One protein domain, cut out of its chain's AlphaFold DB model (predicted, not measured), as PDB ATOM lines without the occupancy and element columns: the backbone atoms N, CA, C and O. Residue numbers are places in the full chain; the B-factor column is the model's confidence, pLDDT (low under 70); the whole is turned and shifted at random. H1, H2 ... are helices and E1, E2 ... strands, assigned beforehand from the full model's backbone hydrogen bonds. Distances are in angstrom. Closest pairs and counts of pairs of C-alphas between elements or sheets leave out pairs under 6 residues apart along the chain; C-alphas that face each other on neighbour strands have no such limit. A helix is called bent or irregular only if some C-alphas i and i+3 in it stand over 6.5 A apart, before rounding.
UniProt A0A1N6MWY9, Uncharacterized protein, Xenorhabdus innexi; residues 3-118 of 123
ATOM      1  N   GLY A   3      55.561 179.453 218.989       77.62
ATOM      2  CA  GLY A   3      54.533 180.467 219.173       77.62
ATOM      3  C   GLY A   3      54.939 181.542 220.170       77.62
ATOM      4  O   GLY A   3      55.784 181.316 221.032       77.62
ATOM      5  N   TYR A   4      54.339 182.716 220.024       86.06
ATOM      6  CA  TYR A   4      54.483 183.847 220.929       86.06
ATOM      7  C   TYR A   4      53.138 184.127 221.589       86.06
ATOM      8  O   TYR A   4      52.118 184.198 220.904       86.06
ATOM      9  N   LEU A   5      53.147 184.277 222.909       89.00
ATOM     10  CA  LEU A   5      51.980 184.628 223.703       89.00
ATOM     11  C   LEU A   5      52.224 185.995 224.339       89.00
ATOM     12  O   LEU A   5      53.242 186.195 225.002       89.00
ATOM     13  N   HIS A   6      51.290 186.916 224.139       90.88
ATOM     14  CA  HIS A   6      51.310 188.240 224.745       90.88
ATOM     15  C   HIS A   6      50.018 188.482 225.509       90.88
ATOM     16  O   HIS A   6      48.938 188.244 224.970       90.88
ATOM     17  N   ILE A   7      50.137 188.960 226.744       90.00
ATOM     18  CA  ILE A   7      49.005 189.271 227.613       90.00
ATOM     19  C   ILE A   7      49.136 190.731 228.042       90.00
ATOM     20  O   ILE A   7      50.176 191.122 228.572       90.00
ATOM     21  N   ASP A   8      48.082 191.506 227.808       89.94
ATOM     22  CA  ASP A   8      47.949 192.907 228.207       89.94
ATOM     23  C   ASP A   8      46.564 193.125 228.839       89.94
ATOM     24  O   ASP A   8      45.537 193.176 228.155       89.94
ATOM     25  N   GLY A   9      46.519 193.162 230.173       89.19
ATOM     26  CA  GLY A   9      45.265 193.150 230.928       89.19
ATOM     27  C   GLY A   9      44.403 191.932 230.575       89.19
ATOM     28  O   GLY A   9      44.854 190.796 230.679       89.19
ATOM     29  N   ASN A  10      43.171 192.177 230.116       88.44
ATOM     30  CA  ASN A  10      42.236 191.131 229.676       88.44
ATOM     31  C   ASN A  10      42.377 190.770 228.186       88.44
ATOM     32  O   ASN A  10      41.532 190.044 227.649       88.44
ATOM     33  N   LYS A  11      43.415 191.276 227.506       90.56
ATOM     34  CA  LYS A  11      43.716 190.923 226.119       90.56
ATOM     35  C   LYS A  11      44.818 189.871 226.044       90.56
ATOM     36  O   LYS A  11      45.906 190.081 226.571       90.56
ATOM     37  N   LEU A  12      44.558 188.777 225.334       92.75
ATOM     38  CA  LEU A  12      45.516 187.714 225.046       92.75
ATOM     39  C   LEU A  12      45.696 187.592 223.534       92.75
ATOM     40  O   LEU A  12      44.742 187.361 222.801       92.75
ATOM     41  N   ASN A  13      46.932 187.713 223.063       92.31
ATOM     42  CA  ASN A  13      47.283 187.495 221.666       92.31
ATOM     43  C   ASN A  13      48.239 186.311 221.559       92.31
ATOM     44  O   ASN A  13      49.368 186.359 222.058       92.31
ATOM     45  N   TYR A  14      47.792 185.255 220.890       91.50
ATOM     46  CA  TYR A  14      48.594 184.079 220.601       91.50
ATOM     47  C   TYR A  14      48.957 184.040 219.117       91.50
ATOM     48  O   TYR A  14      48.103 184.014 218.234       91.50
ATOM     49  N   LYS A  15      50.254 184.018 218.823       92.56
ATOM     50  CA  LYS A  15      50.787 183.891 217.470       92.56
ATOM     51  C   LYS A  15      51.548 182.581 217.338       92.56
ATOM     52  O   LYS A  15      52.697 182.495 217.763       92.56
ATOM     53  N   CYS A  16      50.935 181.584 216.719       91.25
ATOM     54  CA  CYS A  16      51.566 180.328 216.337       91.25
ATOM     55  C   CYS A  16      52.259 180.493 214.973       91.25
ATOM     56  O   CYS A  16      51.607 180.575 213.933       91.25
ATOM     57  N   ARG A  17      53.594 180.568 214.961       88.56
ATOM     58  CA  ARG A  17      54.376 180.648 213.713       88.56
ATOM     59  C   ARG A  17      54.517 179.303 213.012       88.56
ATOM     60  O   ARG A  17      54.763 179.266 211.812       88.56
ATOM     61  N   GLU A  18      54.452 178.221 213.778       85.94
ATOM     62  CA  GLU A  18      54.583 176.857 213.279       85.94
ATOM     63  C   GLU A  18      53.893 175.890 214.241       85.94
ATOM     64  O   GLU A  18      54.322 175.715 215.395       85.94
ATOM     65  N   LEU A  19      52.828 175.261 213.753       85.50
ATOM     66  CA  LEU A  19      52.171 174.151 214.418       85.50
ATOM     67  C   LEU A  19      52.773 172.842 213.909       85.50
ATOM     68  O   LEU A  19      52.310 172.254 212.934       85.50
ATOM     69  N   ASP A  20      53.790 172.365 214.619       76.81
ATOM     70  CA  ASP A  20      54.301 171.016 214.406       76.81
ATOM     71  C   ASP A  20      53.293 170.025 214.994       76.81
ATOM     72  O   ASP A  20      53.135 169.930 216.217       76.81
ATOM     73  N   SER A  21      52.604 169.271 214.140       63.53
ATOM     74  CA  SER A  21      51.956 168.052 214.615       63.53
ATOM     75  C   SER A  21      53.084 167.106 215.007       63.53
ATOM     76  O   SER A  21      53.991 166.903 214.208       63.53
ATOM     77  N   TYR A  22      53.079 166.587 216.233       56.84
ATOM     78  CA  TYR A  22      54.115 165.698 216.761       56.84
ATOM     79  C   TYR A  22      54.187 164.399 215.940       56.84
ATOM     80  O   TYR A  22      53.637 163.364 216.305       56.84
ATOM     81  N   LEU A  23      54.818 164.466 214.773       52.81
ATOM     82  CA  LEU A  23      54.960 163.386 213.815       52.81
ATOM     83  C   LEU A  23      56.416 163.358 213.394       52.81
ATOM     84  O   LEU A  23      56.788 163.630 212.259       52.81
ATOM     85  N   TRP A  24      57.235 162.948 214.357       40.50
ATOM     86  CA  TRP A  24      58.391 162.141 214.024       40.50
ATOM     87  C   TRP A  24      57.861 160.922 213.263       40.50
ATOM     88  O   TRP A  24      57.162 160.072 213.821       40.50
ATOM     89  N   PRO A  25      58.127 160.856 211.957       50.22
ATOM     90  CA  PRO A  25      59.246 160.012 211.591       50.22
ATOM     91  C   PRO A  25      60.105 160.605 210.472       50.22
ATOM     92  O   PRO A  25      59.606 161.306 209.602       50.22
ATOM     93  N   SER A  26      61.397 160.254 210.515       51.25
ATOM     94  CA  SER A  26      62.449 160.451 209.504       51.25
ATOM     95  C   SER A  26      61.974 161.034 208.167       51.25
ATOM     96  O   SER A  26      61.162 160.385 207.507       51.25
ATOM     97  N   GLU A  27      62.555 162.169 207.771       53.53
ATOM     98  CA  GLU A  27      62.644 162.798 206.436       53.53
ATOM     99  C   GLU A  27      61.766 162.203 205.301       53.53
ATOM    100  O   GLU A  27      60.936 162.892 204.725       53.53
ATOM    101  N   LYS A  28      61.833 160.901 205.022       53.00
ATOM    102  CA  LYS A  28      61.059 160.169 203.998       53.00
ATOM    103  C   LYS A  28      59.544 159.952 204.252       53.00
ATOM    104  O   LYS A  28      58.958 159.082 203.604       53.00
ATOM    105  N   LYS A  29      58.891 160.605 205.226       58.50
ATOM    106  CA  LYS A  29      57.487 160.282 205.609       58.50
ATOM    107  C   LYS A  29      56.517 161.469 205.710       58.50
ATOM    108  O   LYS A  29      55.347 161.235 206.022       58.50
ATOM    109  N   TYR A  30      56.936 162.693 205.388       61.47
ATOM    110  CA  TYR A  30      56.067 163.878 205.462       61.47
ATOM    111  C   TYR A  30      54.853 163.804 204.521       61.47
ATOM    112  O   TYR A  30      53.723 164.030 204.951       61.47
ATOM    113  N   THR A  31      55.026 163.356 203.277       60.78
ATOM    114  CA  THR A  31      53.911 163.117 202.336       60.78
ATOM    115  C   THR A  31      52.883 162.120 202.853       60.78
ATOM    116  O   THR A  31      51.673 162.304 202.692       60.78
ATOM    117  N   LYS A  32      53.345 161.075 203.547       67.50
ATOM    118  CA  LYS A  32      52.468 160.063 204.149       67.50
ATOM    119  C   LYS A  32      51.630 160.593 205.299       67.50
ATOM    120  O   LYS A  32      50.679 159.910 205.656       67.50
ATOM    121  N   VAL A  33      51.997 161.719 205.910       72.44
ATOM    122  CA  VAL A  33      51.225 162.362 206.979       72.44
ATOM    123  C   VAL A  33      50.102 163.193 206.382       72.44
ATOM    124  O   VAL A  33      48.945 162.972 206.727       72.44
ATOM    125  N   PHE A  34      50.425 164.083 205.440       74.94
ATOM    126  CA  PHE A  34      49.421 164.941 204.809       74.94
ATOM    127  C   PHE A  34      48.365 164.129 204.058       74.94
ATOM    128  O   PHE A  34      47.199 164.489 204.061       74.94
ATOM    129  N   SER A  35      48.726 162.981 203.487       73.56
ATOM    130  CA  SER A  35      47.773 162.076 202.825       73.56
ATOM    131  C   SER A  35      46.914 161.233 203.779       73.56
ATOM    132  O   SER A  35      46.052 160.485 203.313       73.56
ATOM    133  N   ARG A  36      47.107 161.301 205.107       77.62
ATOM    134  CA  ARG A  36      46.261 160.534 206.032       77.62
ATOM    135  C   ARG A  36      44.864 161.148 206.125       77.62
ATOM    136  O   ARG A  36      44.760 162.333 206.431       77.62
ATOM    137  N   PRO A  37      43.793 160.336 206.030       80.50
ATOM    138  CA  PRO A  37      42.422 160.828 206.178       80.50
ATOM    139  C   PRO A  37      42.157 161.546 207.509       80.50
ATOM    140  O   PRO A  37      41.334 162.451 207.574       80.50
ATOM    141  N   TRP A  38      42.866 161.164 208.576       84.75
ATOM    142  CA  TRP A  38      42.700 161.762 209.902       84.75
ATOM    143  C   TRP A  38      43.424 163.103 210.074       84.75
ATOM    144  O   TRP A  38      43.142 163.805 211.041       84.75
ATOM    145  N   PHE A  39      44.355 163.469 209.185       85.12
ATOM    146  CA  PHE A  39      45.252 164.609 209.396       85.12
ATOM    147  C   PHE A  39      44.492 165.931 209.525       85.12
ATOM    148  O   PHE A  39      44.665 166.645 210.512       85.12
ATOM    149  N   ALA A  40      43.612 166.229 208.566       86.25
ATOM    150  CA  ALA A  40      42.859 167.477 208.575       86.25
ATOM    151  C   ALA A  40      41.937 167.572 209.799       86.25
ATOM    152  O   ALA A  40      41.948 168.576 210.507       86.25
ATOM    153  N   ALA A  41      41.218 166.488 210.106       89.00
ATOM    154  CA  ALA A  41      40.342 166.416 211.272       89.00
ATOM    155  C   ALA A  41      41.107 166.616 212.591       89.00
ATOM    156  O   ALA A  41      40.644 167.344 213.468       89.00
ATOM    157  N   TYR A  42      42.294 166.014 212.720       88.88
ATOM    158  CA  TYR A  42      43.151 166.178 213.893       88.88
ATOM    159  C   TYR A  42      43.587 167.635 214.079       88.88
ATOM    160  O   TYR A  42      43.405 168.202 215.154       88.88
ATOM    161  N   VAL A  43      44.132 168.252 213.028       89.62
ATOM    162  CA  VAL A  43      44.634 169.631 213.078       89.62
ATOM    163  C   VAL A  43      43.510 170.618 213.388       89.62
ATOM    164  O   VAL A  43      43.633 171.428 214.309       89.62
ATOM    165  N   SER A  44      42.401 170.539 212.651       90.62
ATOM    166  CA  SER A  44      41.264 171.439 212.845       90.62
ATOM    167  C   SER A  44      40.608 171.231 214.211       90.62
ATOM    168  O   SER A  44      40.290 172.210 214.879       90.62
ATOM    169  N   GLY A  45      40.480 169.981 214.672       91.56
ATOM    170  CA  GLY A  45      39.962 169.663 216.004       91.56
ATOM    171  C   GLY A  45      40.851 170.188 217.133       91.56
ATOM    172  O   GLY A  45      40.344 170.767 218.092       91.56
ATOM    173  N   PHE A  46      42.174 170.063 216.994       91.38
ATOM    174  CA  PHE A  46      43.127 170.631 217.946       91.38
ATOM    175  C   PHE A  46      42.986 172.156 218.036       91.38
ATOM    176  O   PHE A  46      42.857 172.699 219.131       91.38
ATOM    177  N   ILE A  47      42.950 172.853 216.895       91.56
ATOM    178  CA  ILE A  47      42.805 174.316 216.864       91.56
ATOM    179  C   ILE A  47      41.467 174.744 217.472       91.56
ATOM    180  O   ILE A  47      41.438 175.671 218.279       91.56
ATOM    181  N   ARG A  48      40.379 174.031 217.166       92.00
ATOM    182  CA  ARG A  48      39.063 174.279 217.761       92.00
ATOM    183  C   ARG A  48      39.081 174.165 219.284       92.00
ATOM    184  O   ARG A  48      38.592 175.050 219.973       92.00
ATOM    185  N   MET A  49      39.690 173.109 219.819       91.69
ATOM    186  CA  MET A  49      39.826 172.921 221.266       91.69
ATOM    187  C   MET A  49      40.624 174.064 221.920       91.69
ATOM    188  O   MET A  49      40.259 174.537 223.000       91.69
ATOM    189  N   GLN A  50      41.685 174.544 221.260       90.06
ATOM    190  CA  GLN A  50      42.447 175.703 221.734       90.06
ATOM    191  C   GLN A  50      41.584 176.973 221.747       90.06
ATOM    192  O   GLN A  50      41.563 177.673 222.757       90.06
ATOM    193  N   LEU A  51      40.825 177.236 220.679       90.31
ATOM    194  CA  LEU A  51      39.902 178.374 220.611       90.31
ATOM    195  C   LEU A  51      38.823 178.298 221.689       90.31
ATOM    196  O   LEU A  51      38.597 179.281 222.384       90.31
ATOM    197  N   HIS A  52      38.223 177.127 221.904       89.94
ATOM    198  CA  HIS A  52      37.238 176.925 222.965       89.94
ATOM    199  C   HIS A  52      37.823 177.225 224.353       89.94
ATOM    200  O   HIS A  52      37.185 177.877 225.184       89.94
ATOM    201  N   SER A  53      39.060 176.783 224.601       89.62
ATOM    202  CA  SER A  53      39.776 177.064 225.851       89.62
ATOM    203  C   SER A  53      40.031 178.564 226.027       89.62
ATOM    204  O   SER A  53      39.833 179.094 227.118       89.62
ATOM    205  N   LEU A  54      40.402 179.263 224.950       89.50
ATOM    206  CA  LEU A  54      40.581 180.716 224.945       89.50
ATOM    207  C   LEU A  54      39.255 181.458 225.173       89.50
ATOM    208  O   LEU A  54      39.206 182.330 226.036       89.50
ATOM    209  N   CYS A  55      38.164 181.068 224.511       87.88
ATOM    210  CA  CYS A  55      36.835 181.649 224.743       87.88
ATOM    211  C   CYS A  55      36.351 181.442 226.187       87.88
ATOM    212  O   CYS A  55      35.726 182.329 226.760       87.88
ATOM    213  N   SER A  56      36.672 180.296 226.795       88.50
ATOM    214  CA  SER A  56      36.270 179.964 228.171       88.50
ATOM    215  C   SER A  56      37.168 180.591 229.244       88.50
ATOM    216  O   SER A  56      36.845 180.533 230.427       88.50
ATOM    217  N   SER A  57      38.303 181.177 228.857       87.06
ATOM    218  CA  SER A  57      39.307 181.699 229.794       87.06
ATOM    219  C   SER A  57      38.951 183.054 230.417       87.06
ATOM    220  O   SER A  57      39.600 183.473 231.373       87.06
ATOM    221  N   GLY A  58      37.954 183.758 229.870       86.69
ATOM    222  CA  GLY A  58      37.615 185.135 230.246       86.69
ATOM    223  C   GLY A  58      38.483 186.212 229.579       86.69
ATOM    224  O   GLY A  58      38.200 187.399 229.740       86.69
ATOM    225  N   PHE A  59      39.503 185.825 228.804       90.06
ATOM    226  CA  PHE A  59      40.270 186.744 227.960       90.06
ATOM    227  C   PHE A  59      39.552 187.026 226.632       90.06
ATOM    228  O   PHE A  59      38.786 186.208 226.122       90.06
ATOM    229  N   SER A  60      39.863 188.176 226.034       92.31
ATOM    230  CA  SER A  60      39.566 188.470 224.625       92.31
ATOM    231  C   SER A  60      40.855 188.661 223.835       92.31
ATOM    232  O   SER A  60      41.901 188.930 224.419       92.31
ATOM    233  N   GLY A  61      40.816 188.533 222.514       93.94
ATOM    234  CA  GLY A  61      41.977 188.825 221.673       93.94
ATOM    235  C   GLY A  61      42.055 187.944 220.440       93.94
ATOM    236  O   GLY A  61      41.023 187.539 219.910       93.94
ATOM    237  N   GLU A  62      43.274 187.699 219.959       94.62
ATOM    238  CA  GLU A  62      43.509 187.035 218.677       94.62
ATOM    239  C   GLU A  62      44.395 185.791 218.808       94.62
ATOM    240  O   GLU A  62      45.427 185.792 219.480       94.62
ATOM    241  N   MET A  63      44.025 184.726 218.100       94.06
ATOM    242  CA  MET A  63      44.870 183.563 217.845       94.06
ATOM    243  C   MET A  63      45.202 183.514 216.356       94.06
ATOM    244  O   MET A  63      44.305 183.413 215.530       94.06
ATOM    245  N   SER A  64      46.482 183.547 215.992       94.56
ATOM    246  CA  SER A  64      46.926 183.449 214.597       94.56
ATOM    247  C   SER A  64      47.832 182.249 214.363       94.56
ATOM    248  O   SER A  64      48.627 181.888 215.230       94.56
ATOM    249  N   ILE A  65      47.712 181.640 213.185       93.88
ATOM    250  CA  ILE A  65      48.505 180.487 212.754       93.88
ATOM    251  C   ILE A  65      49.073 180.778 211.365       93.88
ATOM    252  O   ILE A  65      48.324 181.143 210.459       93.88
ATOM    253  N   GLU A  66      50.388 180.639 211.205       91.44
ATOM    254  CA  GLU A  66      51.091 180.869 209.930       91.44
ATOM    255  C   GLU A  66      51.290 179.562 209.148       91.44
ATOM    256  O   GLU A  66      50.907 179.461 207.981       91.44
ATOM    257  N   ARG A  67      51.854 178.545 209.809       87.69
ATOM    258  CA  ARG A  67      52.318 177.307 209.172       87.69
ATOM    259  C   ARG A  67      51.950 176.059 209.961       87.69
ATOM    260  O   ARG A  67      51.782 176.121 211.183       87.69
ATOM    261  N   ILE A  68      51.844 174.937 209.250       85.44
ATOM    262  CA  ILE A  68      51.644 173.597 209.816       85.44
ATOM    263  C   ILE A  68      52.617 172.624 209.159       85.44
ATOM    264  O   ILE A  68      52.572 172.437 207.943       85.44
ATOM    265  N   ASN A  69      53.468 171.980 209.960       80.06
ATOM    266  CA  ASN A  69      54.560 171.122 209.492       80.06
ATOM    267  C   ASN A  69      55.378 171.769 208.352       80.06
ATOM    268  O   ASN A  69      55.666 171.135 207.332       80.06
ATOM    269  N   ASN A  70      55.723 173.046 208.520       78.31
ATOM    270  CA  ASN A  70      56.484 173.875 207.589       78.31
ATOM    271  C   ASN A  70      55.793 174.077 206.223       78.31
ATOM    272  O   ASN A  70      56.450 174.296 205.204       78.31
ATOM    273  N   VAL A  71      54.459 174.007 206.199       79.62
ATOM    274  CA  VAL A  71      53.620 174.397 205.057       79.62
ATOM    275  C   VAL A  71      52.843 175.660 205.410       79.62
ATOM    276  O   VAL A  71      52.103 175.675 206.394       79.62
ATOM    277  N   ASP A  72      52.990 176.705 204.595       85.25
ATOM    278  CA  ASP A  72      52.241 177.956 204.725       85.25
ATOM    279  C   ASP A  72      50.745 177.746 204.477       85.25
ATOM    280  O   ASP A  72      50.326 177.231 203.437       85.25
ATOM    281  N   LEU A  73      49.918 178.213 205.417       86.25
ATOM    282  CA  LEU A  73      48.458 178.095 205.332       86.25
ATOM    283  C   LEU A  73      47.836 178.943 204.216       86.25
ATOM    284  O   LEU A  73      46.678 178.731 203.860       86.25
ATOM    285  N   VAL A  74      48.573 179.928 203.695       84.81
ATOM    286  CA  VAL A  74      48.059 180.870 202.692       84.81
ATOM    287  C   VAL A  74      48.751 180.717 201.345       84.81
ATOM    288  O   VAL A  74      48.057 180.633 200.335       84.81
ATOM    289  N   ALA A  75      50.085 180.661 201.313       75.44
ATOM    290  CA  ALA A  75      50.818 180.424 200.073       75.44
ATOM    291  C   ALA A  75      50.593 179.007 199.513       75.44
ATOM    292  O   ALA A  75      50.740 178.802 198.309       75.44
ATOM    293  N   GLY A  76      50.195 178.044 200.353       65.69
ATOM    294  CA  GLY A  76      50.160 176.639 199.960       65.69
ATOM    295  C   GLY A  76      51.574 176.080 199.787       65.69
ATOM    296  O   GLY A  76      52.528 176.672 200.281       65.69
ATOM    297  N   GLN A  77      51.692 174.912 199.134       58.16
ATOM    298  CA  GLN A  77      52.930 174.133 198.945       58.16
ATOM    299  C   GLN A  77      54.216 174.979 198.957       58.16
ATOM    300  O   GLN A  77      54.597 175.593 197.961       58.16
ATOM    301  N   VAL A  78      54.942 174.927 200.069       54.34
ATOM    302  CA  VAL A  78      56.345 175.328 200.086       54.34
ATOM    303  C   VAL A  78      57.116 174.138 199.540       54.34
ATOM    304  O   VAL A  78      57.057 173.054 200.123       54.34
ATOM    305  N   ARG A  79      57.834 174.314 198.422       50.88
ATOM    306  CA  ARG A  79      58.887 173.368 198.027       50.88
ATOM    307  C   ARG A  79      59.852 173.298 199.199       50.88
ATOM    308  O   ARG A  79      60.620 174.233 199.421       50.88
ATOM    309  N   GLN A  80      59.769 172.238 199.992       52.72
ATOM    310  CA  GLN A  80      60.723 172.076 201.067       52.72
ATOM    311  C   GLN A  80      62.075 171.775 200.410       52.72
ATOM    312  O   GLN A  80      62.159 170.840 199.618       52.72
ATOM    313  N   PRO A  81      63.133 172.552 200.697       49.50
ATOM    314  CA  PRO A  81      64.396 172.500 199.953       49.50
ATOM    315  C   PRO A  81      65.137 171.152 200.042       49.50
ATOM    316  O   PRO A  81      66.190 170.998 199.430       49.50
ATOM    317  N   HIS A  82      64.622 170.189 200.811       52.06
ATOM    318  CA  HIS A  82      65.227 168.877 201.053       52.06
ATOM    319  C   HIS A  82      64.300 167.701 200.704       52.06
ATOM    320  O   HIS A  82      64.651 166.554 200.972       52.06
ATOM    321  N   PHE A  83      63.132 167.965 200.106       51.50
ATOM    322  CA  PHE A  83      62.168 166.931 199.738       51.50
ATOM    323  C   PHE A  83      61.669 167.164 198.308       51.50
ATOM    324  O   PHE A  83      60.997 168.155 198.038       51.50
ATOM    325  N   ASP A  84      61.966 166.222 197.409       50.44
ATOM    326  CA  ASP A  84      61.474 166.198 196.015       50.44
ATOM    327  C   ASP A  84      59.979 165.843 195.906       50.44
ATOM    328  O   ASP A  84      59.420 165.713 194.819       50.44
ATOM    329  N   ASP A  85      59.319 165.683 197.047       51.28
ATOM    330  CA  ASP A  85      57.937 165.270 197.152       51.28
ATOM    331  C   ASP A  85      56.993 166.486 197.059       51.28
ATOM    332  O   ASP A  85      56.950 167.342 197.949       51.28
ATOM    333  N   GLU A  86      56.160 166.540 196.016       54.00
ATOM    334  CA  GLU A  86      55.026 167.466 195.959       54.00
ATOM    335  C   GLU A  86      54.016 167.120 197.068       54.00
ATOM    336  O   GLU A  86      53.312 166.108 197.019       54.00
ATOM    337  N   ILE A  87      53.928 167.962 198.105       55.94
ATOM    338  CA  ILE A  87      52.943 167.799 199.187       55.94
ATOM    339  C   ILE A  87      51.544 167.863 198.584       55.94
ATOM    340  O   ILE A  87      51.159 168.890 198.038       55.94
ATOM    341  N   THR A  88      50.756 166.798 198.690       56.94
ATOM    342  CA  THR A  88      49.417 166.753 198.098       56.94
ATOM    343  C   THR A  88      48.555 167.872 198.693       56.94
ATOM    344  O   THR A  88      48.241 167.868 199.883       56.94
ATOM    345  N   SER A  89      48.205 168.858 197.866       61.03
ATOM    346  CA  SER A  89      47.533 170.102 198.264       61.03
ATOM    347  C   SER A  89      46.159 169.885 198.909       61.03
ATOM    348  O   SER A  89      45.688 170.746 199.645       61.03
ATOM    349  N   SER A  90      45.532 168.724 198.701       70.00
ATOM    350  CA  SER A  90      44.160 168.438 199.132       70.00
ATOM    351  C   SER A  90      43.953 168.529 200.643       70.00
ATOM    352  O   SER A  90      43.080 169.267 201.084       70.00
ATOM    353  N   SER A  91      44.753 167.841 201.458       76.56
ATOM    354  CA  SER A  91      44.505 167.798 202.906       76.56
ATOM    355  C   SER A  91      44.806 169.119 203.603       76.56
ATOM    356  O   SER A  91      44.109 169.486 204.545       76.56
ATOM    357  N   MET A  92      45.819 169.857 203.138       83.00
ATOM    358  CA  MET A  92      46.082 171.208 203.641       83.00
ATOM    359  C   MET A  92      44.988 172.185 203.214       83.00
ATOM    360  O   MET A  92      44.577 173.008 204.027       83.00
ATOM    361  N   ASN A  93      44.449 172.049 201.998       85.19
ATOM    362  CA  ASN A  93      43.268 172.806 201.587       85.19
ATOM    363  C   ASN A  93      42.076 172.493 202.499       85.19
ATOM    364  O   ASN A  93      41.442 173.424 202.980       85.19
ATOM    365  N   THR A  94      41.838 171.222 202.842       88.81
ATOM    366  CA  THR A  94      40.784 170.834 203.796       88.81
ATOM    367  C   THR A  94      41.001 171.438 205.183       88.81
ATOM    368  O   THR A  94      40.041 171.895 205.804       88.81
ATOM    369  N   VAL A  95      42.247 171.480 205.678       89.69
ATOM    370  CA  VAL A  95      42.564 172.184 206.932       89.69
ATOM    371  C   VAL A  95      42.177 173.649 206.804       89.69
ATOM    372  O   VAL A  95      41.418 174.149 207.626       89.69
ATOM    373  N   VAL A  96      42.662 174.329 205.766       90.94
ATOM    374  CA  VAL A  96      42.410 175.753 205.547       90.94
ATOM    375  C   VAL A  96      40.911 176.040 205.434       90.94
ATOM    376  O   VAL A  96      40.424 176.937 206.112       90.94
ATOM    377  N   GLU A  97      40.168 175.273 204.639       92.12
ATOM    378  CA  GLU A  97      38.709 175.376 204.516       92.12
ATOM    379  C   GLU A  97      38.016 175.193 205.868       92.12
ATOM    380  O   GLU A  97      37.169 176.007 206.238       92.12
ATOM    381  N   SER A  98      38.436 174.194 206.649       93.00
ATOM    382  CA  SER A  98      37.906 173.964 207.994       93.00
ATOM    383  C   SER A  98      38.183 175.159 208.912       93.00
ATOM    384  O   SER A  98      37.274 175.625 209.595       93.00
ATOM    385  N   LEU A  99      39.401 175.711 208.894       93.12
ATOM    386  CA  LEU A  99      39.765 176.889 209.690       93.12
ATOM    387  C   LEU A  99      38.930 178.119 209.318       93.12
ATOM    388  O   LEU A  99      38.475 178.832 210.208       93.12
ATOM    389  N   LEU A 100      38.688 178.350 208.025       93.56
ATOM    390  CA  LEU A 100      37.831 179.449 207.573       93.56
ATOM    391  C   LEU A 100      36.365 179.230 207.960       93.56
ATOM    392  O   LEU A 100      35.703 180.170 208.388       93.56
ATOM    393  N   SER A 101      35.867 177.993 207.867       92.62
ATOM    394  CA  SER A 101      34.494 177.660 208.274       92.62
ATOM    395  C   SER A 101      34.253 177.852 209.777       92.62
ATOM    396  O   SER A 101      33.138 178.161 210.182       92.62
ATOM    397  N   MET A 102      35.308 177.741 210.593       91.38
ATOM    398  CA  MET A 102      35.293 178.034 212.030       91.38
ATOM    399  C   MET A 102      35.449 179.531 212.346       91.38
ATOM    400  O   MET A 102      35.736 179.878 213.483       91.38
ATOM    401  N   GLY A 103      35.316 180.431 211.367       91.94
ATOM    402  CA  GLY A 103      35.429 181.880 211.588       91.94
ATOM    403  C   GLY A 103      36.853 182.437 211.487       91.94
ATOM    404  O   GLY A 103      37.080 183.607 211.788       91.94
ATOM    405  N   GLY A 104      37.821 181.633 211.041       94.12
ATOM    406  CA  GLY A 104      39.175 182.105 210.778       94.12
ATOM    407  C   GLY A 104      39.209 183.106 209.621       94.12
ATOM    408  O   GLY A 104      38.642 182.879 208.554       94.12
ATOM    409  N   VAL A 105      39.939 184.203 209.799       95.06
ATOM    410  CA  VAL A 105      40.150 185.236 208.783       95.06
ATOM    411  C   VAL A 105      41.528 185.059 208.156       95.06
ATOM    412  O   VAL A 105      42.559 185.130 208.830       95.06
ATOM    413  N   ARG A 106      41.557 184.846 206.838       93.94
ATOM    414  CA  ARG A 106      42.798 184.706 206.067       93.94
ATOM    415  C   ARG A 106      43.444 186.067 205.806       93.94
ATOM    416  O   ARG A 106      42.796 186.969 205.282       93.94
ATOM    417  N   SER A 107      44.748 186.184 206.049       92.94
ATOM    418  CA  SER A 107      45.559 187.327 205.619       92.94
ATOM    419  C   SER A 107      46.672 186.885 204.673       92.94
ATOM    420  O   SER A 107      47.655 186.275 205.087       92.94
ATOM    421  N   THR A 108      46.570 187.259 203.397       88.81
ATOM    422  CA  THR A 108      47.643 187.054 202.405       88.81
ATOM    423  C   THR A 108      48.857 187.938 202.673       88.81
ATOM    424  O   THR A 108      49.987 187.521 202.452       88.81
ATOM    425  N   LYS A 109      48.654 189.141 203.223       89.19
ATOM    426  CA  LYS A 109      49.753 190.044 203.594       89.19
ATOM    427  C   LYS A 109      50.593 189.492 204.748       89.19
ATOM    428  O   LYS A 109      51.809 189.631 204.729       89.19
ATOM    429  N   LYS A 110      49.943 188.908 205.762       87.75
ATOM    430  CA  LYS A 110      50.620 188.341 206.941       87.75
ATOM    431  C   LYS A 110      50.929 186.847 206.805       87.75
ATOM    432  O   LYS A 110      51.572 186.312 207.696       87.75
ATOM    433  N   GLN A 111      50.470 186.203 205.728       90.06
ATOM    434  CA  GLN A 111      50.589 184.758 205.493       90.06
ATOM    435  C   GLN A 111      50.066 183.929 206.678       90.06
ATOM    436  O   GLN A 111      50.728 183.019 207.164       90.06
ATOM    437  N   ASN A 112      48.878 184.274 207.185       93.50
ATOM    438  CA  ASN A 112      48.300 183.614 208.353       93.50
ATOM    439  C   ASN A 112      46.772 183.487 208.286       93.50
ATOM    440  O   ASN A 112      46.104 184.129 207.469       93.50
ATOM    441  N   ILE A 113      46.224 182.661 209.175       94.75
ATOM    442  CA  ILE A 113      44.798 182.622 209.510       94.75
ATOM    443  C   ILE A 113      44.658 183.073 210.961       94.75
ATOM    444  O   ILE A 113      45.382 182.585 211.826       94.75
ATOM    445  N   THR A 114      43.764 184.028 211.211       95.62
ATOM    446  CA  THR A 114      43.562 184.642 212.529       95.62
ATOM    447  C   THR A 114      42.126 184.454 212.995       95.62
ATOM    448  O   THR A 114      41.198 184.646 212.219       95.62
ATOM    449  N   PHE A 115      41.952 184.105 214.259       94.50
ATOM    450  CA  PHE A 115      40.676 183.990 214.949       94.50
ATOM    451  C   PHE A 115      40.615 185.058 216.029       94.50
ATOM    452  O   PHE A 115      41.591 185.238 216.758       94.50
ATOM    453  N   SER A 116      39.473 185.718 216.158       93.06
ATOM    454  CA  SER A 116      39.188 186.586 217.298       93.06
ATOM    455  C   SER A 116      38.378 185.800 218.322       93.06
ATOM    456  O   SER A 116      37.522 185.017 217.939       93.06
ATOM    457  N   PHE A 117      38.622 185.984 219.616       90.44
ATOM    458  CA  PHE A 117      37.858 185.327 220.682       90.44
ATOM    459  C   PHE A 117      37.511 186.309 221.810       90.44
ATOM    460  O   PHE A 117      38.093 187.390 221.917       90.44
ATOM    461  N   GLY A 118      36.548 185.929 222.656       85.19
ATOM    462  CA  GLY A 118      36.109 186.721 223.815       85.19
ATOM    463  C   GLY A 118      34.952 187.697 223.558       85.19
ATOM    464  O   GLY A 118      34.543 188.394 224.478       85.19
TER     465      GLY A 118
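This is residues 3 to 118 of the 123 residues of an uncharacterized protein of Xenorhabdus innexi (UniProt A0A1N6MWY9). A twisted sheet of five strands has the second half of the long helix H2 over one face; the first half of H2 runs on past the sheet, side by side with H3. Short helix H1 and parts of two long links lie at the far end from the E1 to E2 turn, and the outline is elongated, with spans of 47 by 27 by 24 A. The printed part has 116 residues with three named helices and five named strands in the order E1 E2 H1 H2 E3 H3 E4 E5; the class is mixed, helices and strands. The sheet is mixed, in the order E1, E2, E3, E5, E4, and the whole is compact, with a radius of gyration of the C-alphas of 14.7 A.

The strands are E1, residues 3 to 8, from C-alpha 3 at (54.533, 180.467, 219.173); E2, residues 11 to 18, 21.9 A long; E3, residues 60 to 65; E4, residues 105 to 107; and E5, residues 112 to 117, ending with C-alpha 117 at (37.858, 185.327, 220.682). H2, residues 37 to 56, is 29.8 A long and begins with C-alpha 37 at (42.422, 160.828, 206.178); it is irregular, with C-alphas 37 and 40 7.1 A apart. H3, residues 89 to 101, is 18.1 A long, and H1 is residues 30 to 34.

E2 and E3 are parallel, with N 14 and O 62 2.8 A apart, within hydrogen-bond range. E1 and E2 form a hairpin, N 6 to O 13 2.9 A. E3 and E5 are antiparallel, N 63 to O 115 2.8 A. E4 and E5 form a hairpin, N 105 to O 114 2.8 A. H2 is on the sheet at a height of 11.2 A, over E3 and E5, along the strands at 17 degrees to E3 on the local plane, in two layers, helix on one face of a sheet; its closest C-alphas to E5 are Cys 55 and Phe 117, 5.6 A. H2 touches H3 with residues 37 to 44 alone, closest C-alphas Ala 40 and Val 95, 5.0 A, at a shallow tilt of 25 degrees, the same way. H3 only grazes the sheet, with residues 96 to 100. H1 is not on the sheet and is close but not clearly touching H3, closest C-alphas Phe 34 and Ser 91, 6.0 A. E2, H1 H2, E3 make a strand-helix-strand unit, parallel neighbour strands with helices between, and E3, H3, E4 a split one, with E5 between its strands; both crossovers are right-handed. Every O i to N i+4 pair is within hydrogen-bond range in H1 and H3, and 15 of 16 in H2.

The C-alphas farthest apart, those of Gly 9 and Asp 84, are 47.0 A apart. The printed part has no cut. The links E2 to H1, 11 residues, and E3 to H3, 23 residues, are long; in the latter, residues 67 to 68 pair with 71 to 72, antiparallel. The mean pLDDT of the printed part is 80.8, and residues 21 to 32 and 76 to 89 are under 70.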